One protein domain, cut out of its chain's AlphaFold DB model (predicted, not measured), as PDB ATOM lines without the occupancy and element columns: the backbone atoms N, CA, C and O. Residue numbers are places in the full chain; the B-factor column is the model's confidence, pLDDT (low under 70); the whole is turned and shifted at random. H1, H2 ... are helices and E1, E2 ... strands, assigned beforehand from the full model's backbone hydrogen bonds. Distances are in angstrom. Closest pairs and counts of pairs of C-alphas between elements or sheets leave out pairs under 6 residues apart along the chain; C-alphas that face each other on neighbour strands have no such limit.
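This is residues 2 to 53 of the 207 residues of an uncharacterized protein of Saitozyma podzolica (UniProt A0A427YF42). The model has little regular structure: a small hairpin of E1 and E2 makes one end of an elongated outline, the short helix H2 lies toward the other end, and H1 lies between. Of 52 printed residues, 20 are in named elements, in the order H1, E1, E2, H2, a mixed class with a two-strand antiparallel sheet. It is only just loose, close to compact, with a radius of gyration of the C-alphas of 12.1 A, and spans 37 by 22 by 13 A.

E1, residues 27 to 29, and E2, residues 32 to 34, form an antiparallel hairpin at 127 degrees; N 29 and O 32 are 2.8 A apart, within hydrogen-bond range. H1, residues 3 to 10, is apart from E2. H1 and H2, residues 43 to 48, only just touch, with 3 pairs of C-alphas within 8 A; the closest C-alphas, of Thr 6 and Val 43, are 6.0 A apart. They run the same way at a steep tilt of 62 degrees. In H1 and H2 every O i to N i+4 pair is within hydrogen-bond range.

E1 and E2 each measure 6.5 A, H1 10.7 A and H2 8.5 A. C-alpha 3 begins H1 at (-42.892, 48.178, 52.890); C-alpha 48 ends H2 at (-41.891, 65.572, 48.145).

The C-alphas farthest apart, of Asp 31 and Gly 49, are 38.7 A apart. The printed part has no cut. The link from H1 to E1 is long, 16 residues. Residues 50 to 53 are under pLDDT 70.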
ATOM      1  N   ASP A   2     -46.975  47.983  52.223       89.31
ATOM      2  CA  ASP A   2     -46.290  48.998  51.391       89.31
ATOM      3  C   ASP A   2     -44.780  49.044  51.584       89.31
ATOM      4  O   ASP A   2     -44.052  49.734  50.876       89.31
ATOM      5  N   ILE A   3     -44.300  48.251  52.531       92.25
ATOM      6  CA  ILE A   3     -42.892  48.178  52.890       92.25
ATOM      7  C   ILE A   3     -42.080  47.674  51.689       92.25
ATOM      8  O   ILE A   3     -41.153  48.346  51.255       92.25
ATOM      9  N   VAL A   4     -42.464  46.544  51.085       92.25
ATOM     10  CA  VAL A   4     -41.723  45.942  49.960       92.25
ATOM     11  C   VAL A   4     -41.541  46.900  48.772       92.25
ATOM     12  O   VAL A   4     -40.389  47.131  48.403       92.25
ATOM     13  N   PRO A   5     -42.595  47.497  48.174       91.06
ATOM     14  CA  PRO A   5     -42.396  48.423  47.057       91.06
ATOM     15  C   PRO A   5     -41.582  49.665  47.445       91.06
ATOM     16  O   PRO A   5     -40.857  50.189  46.604       91.06
ATOM     17  N   THR A   6     -41.639  50.103  48.706       90.94
ATOM     18  CA  THR A   6     -40.812  51.215  49.203       90.94
ATOM     19  C   THR A   6     -39.326  50.865  49.181       90.94
ATOM     20  O   THR A   6     -38.523  51.619  48.636       90.94
ATOM     21  N   PHE A   7     -38.946  49.699  49.707       95.62
ATOM     22  CA  PHE A   7     -37.548  49.254  49.696       95.62
ATOM     23  C   PHE A   7     -37.030  48.969  48.283       95.62
ATOM     24  O   PHE A   7     -35.892  49.310  47.976       95.62
ATOM     25  N   LEU A   8     -37.862  48.394  47.410       92.94
ATOM     26  CA  LEU A   8     -37.513  48.189  46.002       92.94
ATOM     27  C   LEU A   8     -37.225  49.521  45.294       92.94
ATOM     28  O   LEU A   8     -36.194  49.653  44.636       92.94
ATOM     29  N   ALA A   9     -38.081  50.527  45.501       91.19
ATOM     30  CA  ALA A   9     -37.886  51.865  44.948       91.19
ATOM     31  C   ALA A   9     -36.602  52.532  45.472       91.19
ATOM     32  O   ALA A   9     -35.829  53.059  44.676       91.19
ATOM     33  N   LEU A  10     -36.332  52.460  46.783       94.38
ATOM     34  CA  LEU A  10     -35.093  52.985  47.379       94.38
ATOM     35  C   LEU A  10     -33.835  52.294  46.835       94.38
ATOM     36  O   LEU A  10     -32.800  52.935  46.681       94.38
ATOM     37  N   ALA A  11     -33.923  50.998  46.538       96.56
ATOM     38  CA  ALA A  11     -32.822  50.228  45.971       96.56
ATOM     39  C   ALA A  11     -32.648  50.427  44.453       96.56
ATOM     40  O   ALA A  11     -31.693  49.900  43.884       96.56
ATOM     41  N   GLY A  12     -33.565  51.132  43.778       94.56
ATOM     42  CA  GLY A  12     -33.581  51.229  42.316       94.56
ATOM     43  C   GLY A  12     -33.861  49.891  41.620       94.56
ATOM     44  O   GLY A  12     -33.444  49.690  40.481       94.56
ATOM     45  N   VAL A  13     -34.538  48.960  42.301       95.00
ATOM     46  CA  VAL A  13     -34.846  47.613  41.797       95.00
ATOM     47  C   VAL A  13     -36.325  47.523  41.441       95.00
ATOM     48  O   VAL A  13     -37.192  47.895  42.227       95.00
ATOM     49  N   GLN A  14     -36.634  46.977  40.265       90.50
ATOM     50  CA  GLN A  14     -38.013  46.765  39.837       90.50
ATOM     51  C   GLN A  14     -38.519  45.379  40.258       90.50
ATOM     52  O   GLN A  14     -37.816  44.377  40.127       90.50
ATOM     53  N   HIS A  15     -39.762  45.310  40.744       92.38
ATOM     54  CA  HIS A  15     -40.437  44.030  40.962       92.38
ATOM     55  C   HIS A  15     -40.582  43.280  39.617       92.38
ATOM     56  O   HIS A  15     -40.968  43.919  38.636       92.38
ATOM     57  N   PRO A  16     -40.364  41.947  39.545       92.25
ATOM     58  CA  PRO A  16     -40.472  41.172  38.295       92.25
ATOM     59  C   PRO A  16     -41.821  41.314  37.579       92.25
ATOM     60  O   PRO A  16     -41.927  41.116  36.374       92.25
ATOM     61  N   ASN A  17     -42.854  41.675  38.338       89.81
ATOM     62  CA  ASN A  17     -44.197  41.949  37.858       89.81
ATOM     63  C   ASN A  17     -44.662  43.333  38.331       89.81
ATOM     64  O   ASN A  17     -45.472  43.434  39.252       89.81
ATOM     65  N   ALA A  18     -44.045  44.399  37.821       83.69
ATOM     66  CA  ALA A  18     -44.352  45.766  38.253       83.69
ATOM     67  C   ALA A  18     -45.647  46.325  37.634       83.69
ATOM     68  O   ALA A  18     -46.317  47.126  38.274       83.69
ATOM     69  N   ASN A  19     -46.004  45.877  36.424       84.31
ATOM     70  CA  ASN A  19     -47.169  46.348  35.669       84.31
ATOM     71  C   ASN A  19     -48.038  45.154  35.229       84.31
ATOM     72  O   ASN A  19     -48.027  44.786  34.051       84.31
ATOM     73  N   PRO A  20     -48.737  44.493  36.167       84.19
ATOM     74  CA  PRO A  20     -49.550  43.326  35.847       84.19
ATOM     75  C   PRO A  20     -50.764  43.709  34.986       84.19
ATOM     76  O   PRO A  20     -51.416  44.720  35.237       84.19
ATOM     77  N   ALA A  21     -51.128  42.866  34.012       80.12
ATOM     78  CA  ALA A  21     -52.323  43.075  33.180       80.12
ATOM     79  C   ALA A  21     -53.642  42.989  33.978       80.12
ATOM     80  O   ALA A  21     -54.644  43.592  33.606       80.12
ATOM     81  N   HIS A  22     -53.644  42.230  35.077       83.12
ATOM     82  CA  HIS A  22     -54.719  42.158  36.069       83.12
ATOM     83  C   HIS A  22     -54.133  41.710  37.427       83.12
ATOM     84  O   HIS A  22     -53.044  41.135  37.443       83.12
ATOM     85  N   PRO A  23     -54.822  41.883  38.573       81.00
ATOM     86  CA  PRO A  23     -54.246  41.645  39.912       81.00
ATOM     87  C   PRO A  23     -53.713  40.229  40.194       81.00
ATOM     88  O   PRO A  23     -52.930  40.037  41.120       81.00
ATOM     89  N   ARG A  24     -54.130  39.236  39.398       82.44
ATOM     90  CA  ARG A  24     -53.670  37.838  39.482       82.44
ATOM     91  C   ARG A  24     -52.703  37.438  38.366       82.44
ATOM     92  O   ARG A  24     -52.280  36.287  38.341       82.44
ATOM     93  N   ALA A  25     -52.370  38.337  37.442       86.62
ATOM     94  CA  ALA A  25     -51.412  38.040  36.387       86.62
ATOM     95  C   ALA A  25     -50.062  37.773  37.044       86.62
ATOM     96  O   ALA A  25     -49.585  38.629  37.783       86.62
ATOM     97  N   THR A  26     -49.458  36.614  36.812       91.19
ATOM     98  CA  THR A  26     -48.126  36.299  37.335       91.19
ATOM     99  C   THR A  26     -47.042  36.655  36.325       91.19
ATOM    100  O   THR A  26     -47.302  36.727  35.125       91.19
ATOM    101  N   ALA A  27     -45.815  36.840  36.805       91.75
ATOM    102  CA  ALA A  27     -44.628  36.917  35.957       91.75
ATOM    103  C   ALA A  27     -43.595  35.865  36.388       91.75
ATOM    104  O   ALA A  27     -43.555  35.503  37.570       91.75
ATOM    105  N   PRO A  28     -42.743  35.380  35.470       95.19
ATOM    106  CA  PRO A  28     -41.655  34.482  35.826       95.19
ATOM    107  C   PRO A  28     -40.603  35.203  36.679       95.19
ATOM    108  O   PRO A  28     -40.191  36.324  36.380       95.19
ATOM    109  N   TYR A  29     -40.129  34.535  37.727       94.81
ATOM    110  CA  TYR A  29     -38.975  34.944  38.519       94.81
ATOM    111  C   TYR A  29     -38.204  33.698  38.963       94.81
ATOM    112  O   TYR A  29     -38.707  32.905  39.762       94.81
ATOM    113  N   HIS A  30     -36.988  33.534  38.435       94.38
ATOM    114  CA  HIS A  30     -36.216  32.285  38.502       94.38
ATOM    115  C   HIS A  30     -37.025  31.088  37.976       94.38
ATOM    116  O   HIS A  30     -37.464  31.104  36.829       94.38
ATOM    117  N   ASP A  31     -37.225  30.065  38.800       94.50
ATOM    118  CA  ASP A  31     -37.880  28.794  38.492       94.50
ATOM    119  C   ASP A  31     -39.385  28.778  38.818       94.50
ATOM    120  O   ASP A  31     -40.030  27.731  38.736       94.50
ATOM    121  N   ARG A  32     -39.979  29.928  39.174       92.38
ATOM    122  CA  ARG A  32     -41.387  30.017  39.597       92.38
ATOM    123  C   ARG A  32     -42.121  31.244  39.065       92.38
ATOM    124  O   ARG A  32     -41.525  32.226  38.629       92.38
ATOM    125  N   GLN A  33     -43.446  31.188  39.142       91.06
ATOM    126  CA  GLN A  33     -44.338  32.313  38.865       91.06
ATOM    127  C   GLN A  33     -44.574  33.128  40.140       91.06
ATOM    128  O   GLN A  33     -44.789  32.557  41.210       91.06
ATOM    129  N   VAL A  34     -44.542  34.458  40.036       91.69
ATOM    130  CA  VAL A  34     -44.774  35.372  41.163       91.69
ATOM    131  C   VAL A  34     -45.900  36.359  40.871       91.69
ATOM    132  O   VAL A  34     -46.028  36.892  39.766       91.69
ATOM    133  N   TYR A  35     -46.721  36.606  41.888       90.25
ATOM    134  CA  TYR A  35     -47.786  37.607  41.863       90.25
ATOM    135  C   TYR A  35     -47.226  39.026  42.014       90.25
ATOM    136  O   TYR A  35     -46.143  39.196  42.578       90.25
ATOM    137  N   PRO A  36     -47.942  40.055  41.528       90.25
ATOM    138  CA  PRO A  36     -47.549  41.442  41.723       90.25
ATOM    139  C   PRO A  36     -47.752  41.871  43.182       90.25
ATOM    140  O   PRO A  36     -48.540  41.286  43.929       90.25
ATOM    141  N   VAL A  37     -47.076  42.946  43.581       88.56
ATOM    142  CA  VAL A  37     -47.384  43.637  44.838       88.56
ATOM    143  C   VAL A  37     -48.648  44.485  44.661       88.56
ATOM    144  O   VAL A  37     -48.813  45.156  43.648       88.56
ATOM    145  N   ARG A  38     -49.555  44.461  45.645       84.44
ATOM    146  CA  ARG A  38     -50.817  45.238  45.620       84.44
ATOM    147  C   ARG A  38     -50.666  46.679  46.123       84.44
ATOM    148  O   ARG A  38     -51.620  47.446  46.099       84.44
ATOM    149  N   SER A  39     -49.507  47.001  46.677       83.31
ATOM    150  CA  SER A  39     -49.226  48.220  47.427       83.31
ATOM    151  C   SER A  39     -48.465  49.264  46.627       83.31
ATOM    152  O   SER A  39     -47.910  48.975  45.567       83.31
ATOM    153  N   ARG A  40     -48.392  50.477  47.180       82.00
ATOM    154  CA  ARG A  40     -47.612  51.588  46.625       82.00
ATOM    155  C   ARG A  40     -46.337  51.836  47.430       82.00
ATOM    156  O   ARG A  40     -46.289  51.574  48.629       82.00
ATOM    157  N   SER A  41     -45.306  52.333  46.751       88.19
ATOM    158  CA  SER A  41     -44.080  52.822  47.389       88.19
ATOM    159  C   SER A  41     -44.332  54.168  48.060       88.19
ATOM    160  O   SER A  41     -44.991  55.030  47.482       88.19
ATOM    161  N   TRP A  42     -43.757  54.363  49.245       89.25
ATOM    162  CA  TRP A  42     -43.824  55.615  49.996       89.25
ATOM    163  C   TRP A  42     -42.768  56.641  49.577       89.25
ATOM    164  O   TRP A  42     -42.780  57.747  50.099       89.25
ATOM    165  N   VAL A  43     -41.853  56.310  48.661       89.69
ATOM    166  CA  VAL A  43     -40.688  57.164  48.359       89.69
ATOM    167  C   VAL A  43     -41.087  58.560  47.877       89.69
ATOM    168  O   VAL A  43     -40.614  59.534  48.451       89.69
ATOM    169  N   ASP A  44     -41.965  58.678  46.879       83.69
ATOM    170  CA  ASP A  44     -42.365  59.996  46.354       83.69
ATOM    171  C   ASP A  44     -43.139  60.820  47.390       83.69
ATOM    172  O   ASP A  44     -42.933  62.028  47.516       83.69
ATOM    173  N   TYR A  45     -43.964  60.138  48.186       83.50
ATOM    174  CA  TYR A  45     -44.715  60.746  49.275       83.50
ATOM    175  C   TYR A  45     -43.789  61.284  50.373       83.50
ATOM    176  O   TYR A  45     -43.891  62.439  50.763       83.50
ATOM    177  N   LEU A  46     -42.831  60.477  50.834       86.44
ATOM    178  CA  LEU A  46     -41.890  60.869  51.885       86.44
ATOM    179  C   LEU A  46     -40.843  61.884  51.410       86.44
ATOM    180  O   LEU A  46     -40.286  62.598  52.241       86.44
ATOM    181  N   ARG A  47     -40.540  61.930  50.107       85.44
ATOM    182  CA  ARG A  47     -39.569  62.874  49.535       85.44
ATOM    183  C   ARG A  47     -40.179  64.258  49.333       85.44
ATOM    184  O   ARG A  47     -39.590  65.239  49.772       85.44
ATOM    185  N   ASP A  48     -41.341  64.320  48.681       80.44
ATOM    186  CA  ASP A  48     -41.891  65.572  48.145       80.44
ATOM    187  C   ASP A  48     -43.319  65.873  48.636       80.44
ATOM    188  O   ASP A  48     -43.925  66.846  48.192       80.44
ATOM    189  N   GLY A  49     -43.905  65.022  49.489       71.44
ATOM    190  CA  GLY A  49     -45.336  65.073  49.821       71.44
ATOM    191  C   GLY A  49     -46.238  64.689  48.644       71.44
ATOM    192  O   GLY A  49     -47.454  64.865  48.698       71.44
ATOM    193  N   ASN A  50     -45.660  64.182  47.548       66.38
ATOM    194  CA  ASN A  50     -46.408  63.914  46.334       66.38
ATOM    195  C   ASN A  50     -47.176  62.595  46.468       66.38
ATOM    196  O   ASN A  50     -46.598  61.541  46.757       66.38
ATOM    197  N   ARG A  51     -48.489  62.639  46.235       65.00
ATOM    198  CA  ARG A  51     -49.314  61.430  46.180       65.00
ATOM    199  C   ARG A  51     -48.855  60.644  44.952       65.00
ATOM    200  O   ARG A  51     -48.878  61.160  43.838       65.00
ATOM    201  N   SER A  52     -48.366  59.420  45.141       49.75
ATOM    202  CA  SER A  52     -47.888  58.624  44.013       49.75
ATOM    203  C   SER A  52     -49.063  58.329  43.077       49.75
ATOM    204  O   SER A  52     -50.022  57.656  43.464       49.75
ATOM    205  N   ASN A  53     -48.986  58.860  41.850       45.59
ATOM    206  CA  ASN A  53     -49.911  58.584  40.753       45.59
ATOM    207  C   ASN A  53     -49.841  57.087  40.415       45.59
ATOM    208  O   ASN A  53     -49.079  56.659  39.547       45.59
TER     209      ASN A  53